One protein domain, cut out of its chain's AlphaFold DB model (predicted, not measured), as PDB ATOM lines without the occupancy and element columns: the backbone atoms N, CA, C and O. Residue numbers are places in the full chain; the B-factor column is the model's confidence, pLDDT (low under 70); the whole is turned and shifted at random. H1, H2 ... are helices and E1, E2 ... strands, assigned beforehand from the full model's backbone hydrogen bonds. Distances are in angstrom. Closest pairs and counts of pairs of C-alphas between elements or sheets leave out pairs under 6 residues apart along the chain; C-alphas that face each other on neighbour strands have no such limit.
ATOM      1  N   GLY A  16     173.300 309.482 195.962       90.31
ATOM      2  CA  GLY A  16     173.530 309.864 194.566       90.31
ATOM      3  C   GLY A  16     174.046 308.714 193.699       90.31
ATOM      4  O   GLY A  16     174.808 308.950 192.771       90.31
ATOM      5  N   VAL A  17     173.666 307.478 194.033       93.50
ATOM      6  CA  VAL A  17     174.042 306.246 193.321       93.50
ATOM      7  C   VAL A  17     172.824 305.651 192.614       93.50
ATOM      8  O   VAL A  17     171.687 305.956 192.975       93.50
ATOM      9  N   SER A  18     173.044 304.802 191.612       95.19
ATOM     10  CA  SER A  18     171.966 304.169 190.849       95.19
ATOM     11  C   SER A  18     171.142 303.177 191.680       95.19
ATOM     12  O   SER A  18     171.618 302.589 192.656       95.19
ATOM     13  N   ASP A  19     169.916 302.898 191.229       94.19
ATOM     14  CA  ASP A  19     169.047 301.874 191.825       94.19
ATOM     15  C   ASP A  19     169.700 300.484 191.852       94.19
ATOM     16  O   ASP A  19     169.484 299.702 192.783       94.19
ATOM     17  N   GLN A  20     170.532 300.176 190.852       94.19
ATOM     18  CA  GLN A  20     171.294 298.931 190.804       94.19
ATOM     19  C   GLN A  20     172.292 298.852 191.965       94.19
ATOM     20  O   GLN A  20     172.367 297.824 192.642       94.19
ATOM     21  N   THR A  21     173.005 299.943 192.240       95.19
ATOM     22  CA  THR A  21     173.923 300.033 193.381       95.19
ATOM     23  C   THR A  21     173.187 299.892 194.705       95.19
ATOM     24  O   THR A  21     173.607 299.114 195.563       95.19
ATOM     25  N   ILE A  22     172.038 300.558 194.858       94.31
ATOM     26  CA  ILE A  22     171.186 300.418 196.049       94.31
ATOM     27  C   ILE A  22     170.761 298.955 196.240       94.31
ATOM     28  O   ILE A  22     170.827 298.427 197.353       94.31
ATOM     29  N   ALA A  23     170.343 298.278 195.168       93.50
ATOM     30  CA  ALA A  23     169.921 296.882 195.218       93.50
ATOM     31  C   ALA A  23     171.059 295.927 195.616       93.50
ATOM     32  O   ALA A  23     170.804 294.969 196.348       93.50
ATOM     33  N   ILE A  24     172.292 296.186 195.168       93.94
ATOM     34  CA  ILE A  24     173.482 295.413 195.554       93.94
ATOM     35  C   ILE A  24     173.806 295.647 197.034       93.94
ATOM     36  O   ILE A  24     173.867 294.685 197.796       93.94
ATOM     37  N   LEU A  25     173.923 296.905 197.470       92.75
ATOM     38  CA  LEU A  25     174.291 297.243 198.851       92.75
ATOM     39  C   LEU A  25     173.270 296.750 199.885       92.75
ATOM     40  O   LEU A  25     173.645 296.336 200.978       92.75
ATOM     41  N   ARG A  26     171.976 296.719 199.540       91.62
ATOM     42  CA  ARG A  26     170.930 296.153 200.415       91.62
ATOM     43  C   ARG A  26     171.106 294.662 200.702       91.62
ATOM     44  O   ARG A  26     170.578 294.185 201.703       91.62
ATOM     45  N   ARG A  27     171.799 293.924 199.830       92.50
ATOM     46  CA  ARG A  27     172.078 292.493 200.023       92.50
ATOM     47  C   ARG A  27     173.296 292.247 200.913       92.50
ATOM     48  O   ARG A  27     173.449 291.132 201.390       92.50
ATOM     49  N   GLU A  28     174.099 293.278 201.171       92.38
ATOM     50  CA  GLU A  28     175.385 293.185 201.870       92.38
ATOM     51  C   GLU A  28     175.402 294.113 203.111       92.38
ATOM     52  O   GLU A  28     176.098 295.132 203.135       92.38
ATOM     53  N   PRO A  29     174.618 293.817 204.168       88.94
ATOM     54  CA  PRO A  29     174.402 294.743 205.286       88.94
ATOM     55  C   PRO A  29     175.664 295.054 206.104       88.94
ATOM     56  O   PRO A  29     175.798 296.168 206.610       88.94
ATOM     57  N   ASN A  30     176.595 294.102 206.219       88.06
ATOM     58  CA  ASN A  30     177.861 294.312 206.931       88.06
ATOM     59  C   ASN A  30     178.744 295.317 206.180       88.06
ATOM     60  O   ASN A  30     179.196 296.304 206.753       88.06
ATOM     61  N   ILE A  31     178.886 295.113 204.869       91.44
ATOM     62  CA  ILE A  31     179.634 295.997 203.972       91.44
ATOM     63  C   ILE A  31     179.023 297.401 203.979       91.44
ATOM     64  O   ILE A  31     179.730 298.401 204.087       91.44
ATOM     65  N   LEU A  32     177.691 297.490 203.941       92.06
ATOM     66  CA  LEU A  32     176.981 298.763 204.003       92.06
ATOM     67  C   LEU A  32     177.306 299.564 205.275       92.06
ATOM     68  O   LEU A  32     177.476 300.784 205.203       92.06
ATOM     69  N   ALA A  33     177.407 298.901 206.431       89.00
ATOM     70  CA  ALA A  33     177.755 299.564 207.685       89.00
ATOM     71  C   ALA A  33     179.171 300.166 207.645       89.00
ATOM     72  O   ALA A  33     179.379 301.277 208.142       89.00
ATOM     73  N   ASP A  34     180.132 299.476 207.035       90.69
ATOM     74  CA  ASP A  34     181.516 299.947 206.953       90.69
ATOM     75  C   ASP A  34     181.697 301.050 205.908       90.69
ATOM     76  O   ASP A  34     182.299 302.086 206.209       90.69
ATOM     77  N   ILE A  35     181.052 300.928 204.747       93.81
ATOM     78  CA  ILE A  35     180.991 301.992 203.733       93.81
ATOM     79  C   ILE A  35     180.383 303.266 204.315       93.81
ATOM     80  O   ILE A  35     180.894 304.362 204.079       93.81
ATOM     81  N   ALA A  36     179.308 303.152 205.101       92.56
ATOM     82  CA  ALA A  36     178.672 304.309 205.719       92.56
ATOM     83  C   ALA A  36     179.607 305.037 206.691       92.56
ATOM     84  O   ALA A  36     179.617 306.268 206.733       92.56
ATOM     85  N   LYS A  37     180.431 304.301 207.448       91.56
ATOM     86  CA  LYS A  37     181.478 304.911 208.282       91.56
ATOM     87  C   LYS A  37     182.537 305.576 207.410       91.56
ATOM     88  O   LYS A  37     182.895 306.718 207.675       91.56
ATOM     89  N   ALA A  38     183.022 304.887 206.377       93.69
ATOM     90  CA  ALA A  38     184.080 305.375 205.499       93.69
ATOM     91  C   ALA A  38     183.681 306.648 204.740       93.69
ATOM     92  O   ALA A  38     184.472 307.582 204.656       93.69
ATOM     93  N   ARG A  39     182.432 306.738 204.270       91.94
ATOM     94  CA  ARG A  39     181.895 307.914 203.569       91.94
ATOM     95  C   ARG A  39     181.873 309.182 204.430       91.94
ATOM     96  O   ARG A  39     181.920 310.281 203.893       91.94
ATOM     97  N   ASN A  40     181.812 309.031 205.754       90.88
ATOM     98  CA  ASN A  40     181.843 310.145 206.706       90.88
ATOM     99  C   ASN A  40     183.266 310.525 207.153       90.88
ATOM    100  O   ASN A  40     183.430 311.453 207.947       90.88
ATOM    101  N   ARG A  41     184.298 309.813 206.685       92.56
ATOM    102  CA  ARG A  41     185.695 310.147 206.974       92.56
ATOM    103  C   ARG A  41     186.214 311.166 205.960       92.56
ATOM    104  O   ARG A  41     185.794 311.142 204.804       92.56
ATOM    105  N   PRO A  42     187.155 312.037 206.360       92.56
ATOM    106  CA  PRO A  42     187.808 312.924 205.413       92.56
ATOM    107  C   PRO A  42     188.594 312.125 204.353       92.56
ATOM    108  O   PRO A  42     188.973 310.966 204.599       92.56
ATOM    109  N   PRO A  43     188.882 312.745 203.194       93.38
ATOM    110  CA  PRO A  43     189.868 312.230 202.255       93.38
ATOM    111  C   PRO A  43     191.209 311.958 202.943       93.38
ATOM    112  O   PRO A  43     191.559 312.607 203.933       93.38
ATOM    113  N   LEU A  44     191.960 310.996 202.415       92.69
ATOM    114  CA  LEU A  44     193.322 310.743 202.862       92.69
ATOM    115  C   LEU A  44     194.191 311.972 202.555       92.69
ATOM    116  O   LEU A  44     194.016 312.596 201.501       92.69
ATOM    117  N   PRO A  45     195.094 312.361 203.471       90.19
ATOM    118  CA  PRO A  45     195.863 313.580 203.304       90.19
ATOM    119  C   PRO A  45     196.858 313.455 202.136       90.19
ATOM    120  O   PRO A  45     197.320 312.354 201.825       90.19
ATOM    121  N   PRO A  46     197.248 314.575 201.507       85.50
ATOM    122  CA  PRO A  46     198.287 314.565 200.486       85.50
ATOM    123  C   PRO A  46     199.600 313.976 201.010       85.50
ATOM    124  O   PRO A  46     200.035 314.290 202.118       85.50
ATOM    125  N   GLY A  47     200.244 313.130 200.202       83.81
ATOM    126  CA  GLY A  47     201.493 312.454 200.579       83.81
ATOM    127  C   GLY A  47     201.328 311.314 201.583       83.81
ATOM    128  O   GLY A  47     202.331 310.768 202.036       83.81
ATOM    129  N   TYR A  48     200.091 310.939 201.914       89.25
ATOM    130  CA  TYR A  48     199.820 309.721 202.663       89.25
ATOM    131  C   TYR A  48     200.386 308.498 201.931       89.25
ATOM    132  O   TYR A  48     200.105 308.276 200.752       89.25
ATOM    133  N   CYS A  49     201.196 307.727 202.652       89.62
ATOM    134  CA  CYS A  49     201.848 306.519 202.175       89.62
ATOM    135  C   CYS A  49     201.384 305.367 203.073       89.62
ATOM    136  O   CYS A  49     201.855 305.295 204.208       89.62
ATOM    137  N   PRO A  50     200.440 304.530 202.617       92.50
ATOM    138  CA  PRO A  50     199.929 303.435 203.430       92.50
ATOM    139  C   PRO A  50     200.995 302.354 203.623       92.50
ATOM    140  O   PRO A  50     201.758 302.053 202.698       92.50
ATOM    141  N   ASP A  51     201.004 301.743 204.803       95.25
ATOM    142  CA  ASP A  51     201.801 300.550 205.079       95.25
ATOM    143  C   ASP A  51     201.134 299.315 204.473       95.25
ATOM    144  O   ASP A  51     201.822 298.420 203.984       95.25
ATOM    145  N   VAL A  52     199.799 299.268 204.464       96.31
ATOM    146  CA  VAL A  52     199.024 298.154 203.911       96.31
ATOM    147  C   VAL A  52     198.066 298.650 202.835       96.31
ATOM    148  O   VAL A  52     197.262 299.552 203.063       96.31
ATOM    149  N   ILE A  53     198.116 298.017 201.663       96.25
ATOM    150  CA  ILE A  53     197.162 298.233 200.570       96.25
ATOM    151  C   ILE A  53     196.465 296.912 200.281       96.25
ATOM    152  O   ILE A  53     197.129 295.923 199.969       96.25
ATOM    153  N   GLU A  54     195.137 296.907 200.304       97.56
ATOM    154  CA  GLU A  54     194.333 295.764 199.877       97.56
ATOM    155  C   GLU A  54     193.345 296.154 198.789       97.56
ATOM    156  O   GLU A  54     192.691 297.192 198.873       97.56
ATOM    157  N   VAL A  55     193.204 295.286 197.790       96.31
ATOM    158  CA  VAL A  55     192.118 295.359 196.810       96.31
ATOM    159  C   VAL A  55     191.277 294.109 196.955       96.31
ATOM    160  O   VAL A  55     191.775 292.986 196.808       96.31
ATOM    161  N   LEU A  56     189.998 294.316 197.238       96.25
ATOM    162  CA  LEU A  56     189.020 293.262 197.402       96.25
ATOM    163  C   LEU A  56     187.998 293.322 196.276       96.25
ATOM    164  O   LEU A  56     187.475 294.386 195.937       96.25
ATOM    165  N   PHE A  57     187.680 292.154 195.733       95.31
ATOM    166  CA  PHE A  57     186.544 291.963 194.844       95.31
ATOM    167  C   PHE A  57     185.511 291.149 195.599       95.31
ATOM    168  O   PHE A  57     185.795 290.027 196.008       95.31
ATOM    169  N   GLU A  58     184.323 291.715 195.793       94.25
ATOM    170  CA  GLU A  58     183.247 291.041 196.526       94.25
ATOM    171  C   GLU A  58     183.661 290.546 197.932       94.25
ATOM    172  O   GLU A  58     183.315 289.439 198.329       94.25
ATOM    173  N   ASP A  59     184.436 291.361 198.665       92.88
ATOM    174  CA  ASP A  59     185.016 291.055 199.993       92.88
ATOM    175  C   ASP A  59     186.067 289.920 200.004       92.88
ATOM    176  O   ASP A  59     186.533 289.474 201.052       92.88
ATOM    177  N   VAL A  60     186.521 289.476 198.829       93.00
ATOM    178  CA  VAL A  60     187.650 288.546 198.688       93.00
ATOM    179  C   VAL A  60     188.925 289.336 198.389       93.00
ATOM    180  O   VAL A  60     188.930 290.094 197.422       93.00
ATOM    181  N   PRO A  61     190.031 289.162 199.139       93.44
ATOM    182  CA  PRO A  61     191.290 289.851 198.858       93.44
ATOM    183  C   PRO A  61     191.949 289.289 197.595       93.44
ATOM    184  O   PRO A  61     192.318 288.110 197.541       93.44
ATOM    185  N   TYR A  62     192.115 290.144 196.586       94.38
ATOM    186  CA  TYR A  62     192.788 289.832 195.318       94.38
ATOM    187  C   TYR A  62     194.215 290.356 195.276       94.38
ATOM    188  O   TYR A  62     195.092 289.709 194.708       94.38
ATOM    189  N   LEU A  63     194.437 291.507 195.898       95.31
ATOM    190  CA  LEU A  63     195.748 292.104 196.057       95.31
ATOM    191  C   LEU A  63     195.933 292.473 197.520       95.31
ATOM    192  O   LEU A  63     195.036 293.063 198.120       95.31
ATOM    193  N   ARG A  64     197.107 292.166 198.064       96.50
ATOM    194  CA  ARG A  64     197.573 292.716 199.336       96.50
ATOM    195  C   ARG A  64     199.048 293.053 199.221       96.50
ATOM    196  O   ARG A  64     199.844 292.213 198.802       96.50
ATOM    197  N   SER A  65     199.389 294.280 199.577       95.56
ATOM    198  CA  SER A  65     200.755 294.766 199.701       95.56
ATOM    199  C   SER A  65     200.974 295.229 201.130       95.56
ATOM    200  O   SER A  65     200.129 295.939 201.669       95.56
ATOM    201  N   GLU A  66     202.090 294.833 201.727       95.75
ATOM    202  CA  GLU A  66     202.526 295.275 203.049       95.75
ATOM    203  C   GLU A  66     203.939 295.843 202.929       95.75
ATOM    204  O   GLU A  66     204.840 295.179 202.419       95.75
ATOM    205  N   GLN A  67     204.133 297.093 203.349       92.50
ATOM    206  CA  GLN A  67     205.398 297.828 203.260       92.50
ATOM    207  C   GLN A  67     205.998 297.820 201.842       92.50
ATOM    208  O   GLN A  67     207.207 297.700 201.646       92.50
ATOM    209  N   GLY A  68     205.129 297.909 200.831       88.06
ATOM    210  CA  GLY A  68     205.509 297.861 199.417       88.06
ATOM    211  C   GLY A  68     205.815 296.458 198.880       88.06
ATOM    212  O   GLY A  68     206.129 296.321 197.696       88.06
ATOM    213  N   VAL A  69     205.707 295.415 199.706       92.38
ATOM    214  CA  VAL A  69     205.894 294.021 199.299       92.38
ATOM    215  C   VAL A  69     204.541 293.377 199.036       92.38
ATOM    216  O   VAL A  69     203.693 293.270 199.919       92.38
ATOM    217  N   LEU A  70     204.354 292.892 197.811       93.19
ATOM    218  CA  LEU A  70     203.158 292.161 197.416       93.19
ATOM    219  C   LEU A  70     203.116 290.795 198.123       93.19
ATOM    220  O   LEU A  70     203.928 289.919 197.829       93.19
ATOM    221  N   SER A  71     202.174 290.619 199.050       92.69
ATOM    222  CA  SER A  71     201.994 289.388 199.832       92.69
ATOM    223  C   SER A  71     200.866 288.505 199.295       92.69
ATOM    224  O   SER A  71     200.919 287.282 199.432       92.69
ATOM    225  N   VAL A  72     199.867 289.100 198.637       92.12
ATOM    226  CA  VAL A  72     198.790 288.382 197.945       92.12
ATOM    227  C   VAL A  72     198.622 288.957 196.550       92.12
ATOM    228  O   VAL A  72     198.468 290.165 196.379       92.12
ATOM    229  N   LEU A  73     198.590 288.064 195.565       92.38
ATOM    230  CA  LEU A  73     198.154 288.355 194.211       92.38
ATOM    231  C   LEU A  73     197.369 287.153 193.697       92.38
ATOM    232  O   LEU A  73     197.889 286.036 193.672       92.38
ATOM    233  N   ARG A  74     196.113 287.374 193.317       90.62
ATOM    234  CA  ARG A  74     195.266 286.352 192.702       90.62
ATOM    235  C   ARG A  74     195.046 286.670 191.237       90.62
ATOM    236  O   ARG A  74     194.710 287.801 190.889       90.62
ATOM    237  N   ASP A  75     195.141 285.640 190.410       87.06
ATOM    238  CA  ASP A  75     194.702 285.731 189.029       87.06
ATOM    239  C   ASP A  75     193.177 285.881 188.971       87.06
ATOM    240  O   ASP A  75     192.430 285.256 189.732       87.06
ATOM    241  N   CYS A  76     192.711 286.709 188.044       82.38
ATOM    242  CA  CYS A  76     191.303 286.810 187.685       82.38
ATOM    243  C   CYS A  76     191.121 286.369 186.234       82.38
ATOM    244  O   CYS A  76     192.033 286.473 185.411       82.38
ATOM    245  N   LEU A  77     189.933 285.849 185.914       84.31
ATOM    246  CA  LEU A  77     189.586 285.619 184.516       84.31
ATOM    247  C   LEU A  77     189.531 286.979 183.801       84.31
ATOM    248  O   LEU A  77     189.018 287.926 184.398       84.31
ATOM    249  N   PRO A  78     189.992 287.085 182.540       77.75
ATOM    250  CA  PRO A  78     190.040 288.358 181.814       77.75
ATOM    251  C   PRO A  78     188.703 289.108 181.761       77.75
ATOM    252  O   PRO A  78     188.683 290.333 181.778       77.75
ATOM    253  N   ASP A  79     187.594 288.366 181.755       87.38
ATOM    254  CA  ASP A  79     186.239 288.910 181.646       87.38
ATOM    255  C   ASP A  79     185.487 288.924 182.987       87.38
ATOM    256  O   ASP A  79     184.273 289.142 183.031       87.38
ATOM    257  N   TYR A  80     186.177 288.652 184.099       88.06
ATOM    258  CA  TYR A  80     185.555 288.698 185.415       88.06
ATOM    259  C   TYR A  80     185.238 290.143 185.802       88.06
ATOM    260  O   TYR A  80     186.129 290.977 185.948       88.06
ATOM    261  N   GLN A  81     183.953 290.422 186.009       88.50
ATOM    262  CA  GLN A  81     183.468 291.709 186.493       88.50
ATOM    263  C   GLN A  81     182.861 291.519 187.886       88.50
ATOM    264  O   GLN A  81     181.762 290.967 187.993       88.50
ATOM    265  N   PRO A  82     183.551 291.935 188.961       93.25
ATOM    266  CA  PRO A  82     182.999 291.824 190.304       93.25
ATOM    267  C   PRO A  82     181.808 292.770 190.483       93.25
ATOM    268  O   PRO A  82     181.784 293.864 189.912       93.25
ATOM    269  N   ARG A  83     180.826 292.393 191.318       94.69
ATOM    270  CA  ARG A  83     179.686 293.277 191.636       94.69
ATOM    271  C   ARG A  83     180.141 294.587 192.271       94.69
ATOM    272  O   ARG A  83     179.526 295.624 192.035       94.69
ATOM    273  N   PHE A  84     181.194 294.530 193.082       96.25
ATOM    274  CA  PHE A  84     181.802 295.694 193.706       96.25
ATOM    275  C   PHE A  84     183.290 295.479 193.976       96.25
ATOM    276  O   PHE A  84     183.761 294.347 194.126       96.25
ATOM    277  N   ILE A  85     184.007 296.594 194.045       96.69
ATOM    278  CA  ILE A  85     185.444 296.658 194.287       96.69
ATOM    279  C   ILE A  85     185.680 297.560 195.493       96.69
ATOM    280  O   ILE A  85     185.121 298.656 195.576       96.69
ATOM    281  N   GLU A  86     186.537 297.111 196.400       97.75
ATOM    282  CA  GLU A  86     186.961 297.863 197.571       97.75
ATOM    283  C   GLU A  86     188.483 297.999 197.589       97.75
ATOM    284  O   GLU A  86     189.201 297.019 197.398       97.75
ATOM    285  N   TYR A  87     188.970 299.207 197.859       97.06
ATOM    286  CA  TYR A  87     190.370 299.451 198.179       97.06
ATOM    287  C   TYR A  87     190.455 299.845 199.645       97.06
ATOM    288  O   TYR A  87     189.820 300.825 200.065       97.06
ATOM    289  N   ARG A  88     191.267 299.112 200.404       97.00
ATOM    290  CA  ARG A  88     191.598 299.444 201.787       97.00
ATOM    291  C   ARG A  88     193.030 299.956 201.872       97.00
ATOM    292  O   ARG A  88     193.929 299.389 201.254       97.00
ATOM    293  N   MET A  89     193.207 301.029 202.630       95.94
ATOM    294  CA  MET A  89     194.501 301.606 202.985       95.94
ATOM    295  C   MET A  89     194.605 301.558 204.506       95.94
ATOM    296  O   MET A  89     193.724 302.095 205.176       95.94
ATOM    297  N   ASP A  90     195.619 300.872 205.031       95.56
ATOM    298  CA  ASP A  90     195.794 300.616 206.468       95.56
ATOM    299  C   ASP A  90     194.498 300.123 207.137       95.56
ATOM    300  O   ASP A  90     194.019 300.682 208.120       95.56
ATOM    301  N   GLU A  91     193.899 299.081 206.548       93.44
ATOM    302  CA  GLU A  91     192.651 298.438 207.001       93.44
ATOM    303  C   GLU A  91     191.385 299.314 206.898       93.44
ATOM    304  O   GLU A  91     190.283 298.857 207.207       93.44
ATOM    305  N   GLU A  92     191.489 300.547 206.395       94.50
ATOM    306  CA  GLU A  92     190.345 301.432 206.187       94.50
ATOM    307  C   GLU A  92     189.889 301.462 204.732       94.50
ATOM    308  O   GLU A  92     190.689 301.704 203.829       94.50
ATOM    309  N   THR A  93     188.579 301.365 204.488       96.62
ATOM    310  CA  THR A  93     188.011 301.631 203.161       96.62
ATOM    311  C   THR A  93     188.374 303.052 202.708       96.62
ATOM    312  O   THR A  93     187.949 304.057 203.297       96.62
ATOM    313  N   ALA A  94     189.163 303.131 201.640       96.19
ATOM    314  CA  ALA A  94     189.576 304.374 201.000       96.19
ATOM    315  C   ALA A  94     188.817 304.614 199.691       96.19
ATOM    316  O   ALA A  94     188.549 305.758 199.329       96.19
ATOM    317  N   PHE A  95     188.428 303.545 198.999       97.00
ATOM    318  CA  PHE A  95     187.623 303.616 197.788       97.00
ATOM    319  C   PHE A  95     186.662 302.431 197.724       97.00
ATOM    320  O   PHE A  95     187.037 301.310 198.064       97.00
ATOM    321  N   PHE A  96     185.427 302.682 197.294       97.31
ATOM    322  CA  PHE A  96     184.419 301.642 197.102       97.31
ATOM    323  C   PHE A  96     183.566 301.947 195.873       97.31
ATOM    324  O   PHE A  96     182.981 303.031 195.780       97.31
ATOM    325  N   GLN A  97     183.461 300.982 194.962       96.62
ATOM    326  CA  GLN A  97     182.762 301.117 193.686       96.62
ATOM    327  C   GLN A  97     181.809 299.947 193.446       96.62
ATOM    328  O   GLN A  97     182.152 298.795 193.706       96.62
ATOM    329  N   VAL A  98     180.635 300.244 192.891       96.50
ATOM    330  CA  VAL A  98     179.630 299.265 192.456       96.50
ATOM    331  C   VAL A  98     179.276 299.556 191.002       96.50
ATOM    332  O   VAL A  98     178.726 300.613 190.699       96.50
ATOM    333  N   GLY A  99     179.602 298.649 190.079       91.69
ATOM    334  CA  GLY A  99     179.457 298.935 188.647       91.69
ATOM    335  C   GLY A  99     180.218 300.211 188.260       91.69
ATOM    336  O   GLY A  99     181.432 300.269 188.424       91.69
ATOM    337  N   SER A 100     179.520 301.239 187.771       91.12
ATOM    338  CA  SER A 100     180.093 302.564 187.471       91.12
ATOM    339  C   SER A 100     179.992 303.575 188.616       91.12
ATOM    340  O   SER A 100     180.560 304.661 188.514       91.12
ATOM    341  N   ASP A 101     179.259 303.261 189.683       95.62
ATOM    342  CA  ASP A 101     179.011 304.199 190.773       95.62
ATOM    343  C   ASP A 101     180.148 304.160 191.791       95.62
ATOM    344  O   ASP A 101     180.452 303.117 192.378       95.62
ATOM    345  N   ILE A 102     180.739 305.323 192.053       95.12
ATOM    346  CA  ILE A 102     181.710 305.509 193.130       95.12
ATOM    347  C   ILE A 102     180.943 305.866 194.404       95.12
ATOM    348  O   ILE A 102     180.346 306.936 194.519       95.12
ATOM    349  N   VAL A 103     180.946 304.954 195.374       95.62
ATOM    350  CA  VAL A 103     180.202 305.098 196.634       95.62
ATOM    351  C   VAL A 103     181.055 305.773 197.709       95.62
ATOM    352  O   VAL A 103     180.537 306.553 198.512       95.62
ATOM    353  N   VAL A 104     182.358 305.492 197.726       95.75
ATOM    354  CA  VAL A 104     183.350 306.139 198.597       95.75
ATOM    355  C   VAL A 104     184.563 306.489 197.752       95.75
ATOM    356  O   VAL A 104     185.075 305.633 197.035       95.75
ATOM    357  N   ASN A 105     185.044 307.725 197.878       94.88
ATOM    358  CA  ASN A 105     186.318 308.152 197.318       94.88
ATOM    359  C   ASN A 105     187.059 309.048 198.311       94.88
ATOM    360  O   ASN A 105     186.762 310.230 198.449       94.88
ATOM    361  N   ARG A 106     188.028 308.472 199.018       94.31
ATOM    362  CA  ARG A 106     188.952 309.194 199.902       94.31
ATOM    363  C   ARG A 106     190.329 309.364 199.259       94.31
ATOM    364  O   ARG A 106     191.213 309.932 199.892       94.31
ATOM    365  N   LEU A 107     190.524 308.881 198.029       90.62
ATOM    366  CA  LEU A 107     191.813 308.899 197.328       90.62
ATOM    367  C   LEU A 107     192.095 310.230 196.613       90.62
ATOM    368  O   LEU A 107     193.221 310.451 196.176       90.62
ATOM    369  N   GLU A 108     191.112 311.130 196.511       82.69
ATOM    370  CA  GLU A 108     191.250 312.413 195.799       82.69
ATOM    371  C   GLU A 108     192.424 313.251 196.324       82.69
ATOM    372  O   GLU A 108     193.208 313.771 195.535       82.69
ATOM    373  N   GLY A 109     192.630 313.281 197.646       69.19
ATOM    374  CA  GLY A 109     193.749 314.005 198.258       69.19
ATOM    375  C   GLY A 109     195.135 313.424 197.941       69.19
ATOM    376  O   GLY A 109     196.131 314.142 198.019       69.19
ATOM    377  N   ILE A 110     195.222 312.149 197.540       70.62
ATOM    378  CA  ILE A 110     196.480 311.505 197.123       70.62
ATOM    379  C   ILE A 110     196.815 311.879 195.672       70.62
ATOM    380  O   ILE A 110     197.980 312.123 195.342       70.62
ATOM    381  N   ALA A 111     195.802 311.964 194.804       59.31
ATOM    382  CA  ALA A 111     195.972 312.289 193.387       59.31
ATOM    383  C   ALA A 111     196.585 313.686 193.166       59.31
ATOM    384  O   ALA A 111     197.369 313.865 192.231       59.31
ATOM    385  N   ASP A 112     196.332 314.633 194.075       54.38
ATOM    386  CA  ASP A 112     196.903 315.985 194.036       54.38
ATOM    387  C   ASP A 112     198.445 316.011 194.105       54.38
ATOM    388  O   ASP A 112     199.077 316.967 193.642       54.38
ATOM    389  N   LEU A 113     199.085 314.952 194.620       45.31
ATOM    390  CA  LEU A 113     200.548 314.840 194.685       45.31
ATOM    391  C   LEU A 113     201.172 314.064 193.510       45.31
ATOM    392  O   LEU A 113     202.364 314.226 193.227       45.31
ATOM    393  N   MET A 114     200.385 313.255 192.791       44.00
ATOM    394  CA  MET A 114     200.865 312.413 191.679       44.00
ATOM    395  C   MET A 114     201.286 313.229 190.447       44.00
ATOM    396  O   MET A 114     202.044 312.744 189.611       44.00
ATOM    397  N   GLY A 115     200.885 314.501 190.358       42.94
ATOM    398  CA  GLY A 115     201.422 315.445 189.373       42.94
ATOM    399  C   GLY A 115     202.831 315.967 189.693       42.94
ATOM    400  O   GLY A 115     203.391 316.710 188.884       42.94
ATOM    401  N   ARG A 116     203.403 315.653 190.871       44.31
ATOM    402  CA  ARG A 116     204.653 316.279 191.341       44.31
ATOM    403  C   ARG A 116     205.674 315.378 192.036       44.31
ATOM    404  O   ARG A 116     206.803 315.842 192.183       44.31
TER     405      ARG A 116
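This is residues 16 to 116 of the 121 residues of an uncharacterized protein of Leptolyngbya sp. SIOISBB (UniProt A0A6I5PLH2). The model is one twisted wall of six antiparallel strands, with two helices, H1 and H2, over one face near the E5 and E6 end and no named helix over the other face. A third helix, H3, ends the fold away from the sheet, and the long stretch of residues 40 to 51 runs from H2 to the first strand. The 101 printed residues hold three named helices and six strands, along the chain H1 H2 E1 E2 E3 E4 E5 E6 H3; the sheet's order is E3 E2 E1 E4 E5 E6. The class is mixed, and the whole is compact, with a radius of gyration of the C-alphas of 14.0 A and spans of 38 by 31 by 24 A.

H1, residues 19 to 25, begins at C-alpha 19 (169.047, 301.874, 191.825). H2, residues 29 to 39, is 15.3 A long. E1, residues 52 to 57, is 16.6 A long and begins at C-alpha 52 (199.024, 298.154, 203.911). E2 holds residues 60 to 66, 16.9 A, and E3 residues 69 to 73. E4, residues 84 to 89, is 16.8 A long, and E5, residues 92 to 98, 17.6 A. E6 holds residues 101 to 105. H3, residues 108 to 114, ends at C-alpha 114 (200.865, 312.413, 191.679).

E1 E2 E3 and E4 E5 E6 are meanders, each strand the antiparallel neighbour of the one before; E1 E2 E3 E4 is a Greek key, a meander whose first strand is the antiparallel neighbour of a fourth. N 54 and O 88 of E1 and E4 are within hydrogen-bond range at 2.9 A, as are N 87 and O 95 of E4 and E5 at 2.9 A. H1 and H2 lie on the same face, in two layers, helices on one face of a sheet. H1 is over E5, slantwise at 39 degrees on the local plane. H2 is over E5 and only just over E4, where 3 of its C-alphas fall; its height over the sheet is 9.3 A. Its closest C-alphas to E6 are those of Arg 39 and Val 104, 5.5 A. H1 and H2 are close but not clearly touching, Leu 25 and Leu 32 having C-alphas 6.0 A apart. H3 is not on the sheet. In H1 and H2 every O i to N i+4 pair is within hydrogen-bond range; in H3 0 of 3 are, and 3 of 4 O i to N i+3 pairs.

The C-alphas farthest apart, of Arg 27 and Arg 116, are 41.3 A apart. The printed part has no cut. The link from H2 to E1 is long. Confidence is under 70 at residue 109 and residues 111 to 116.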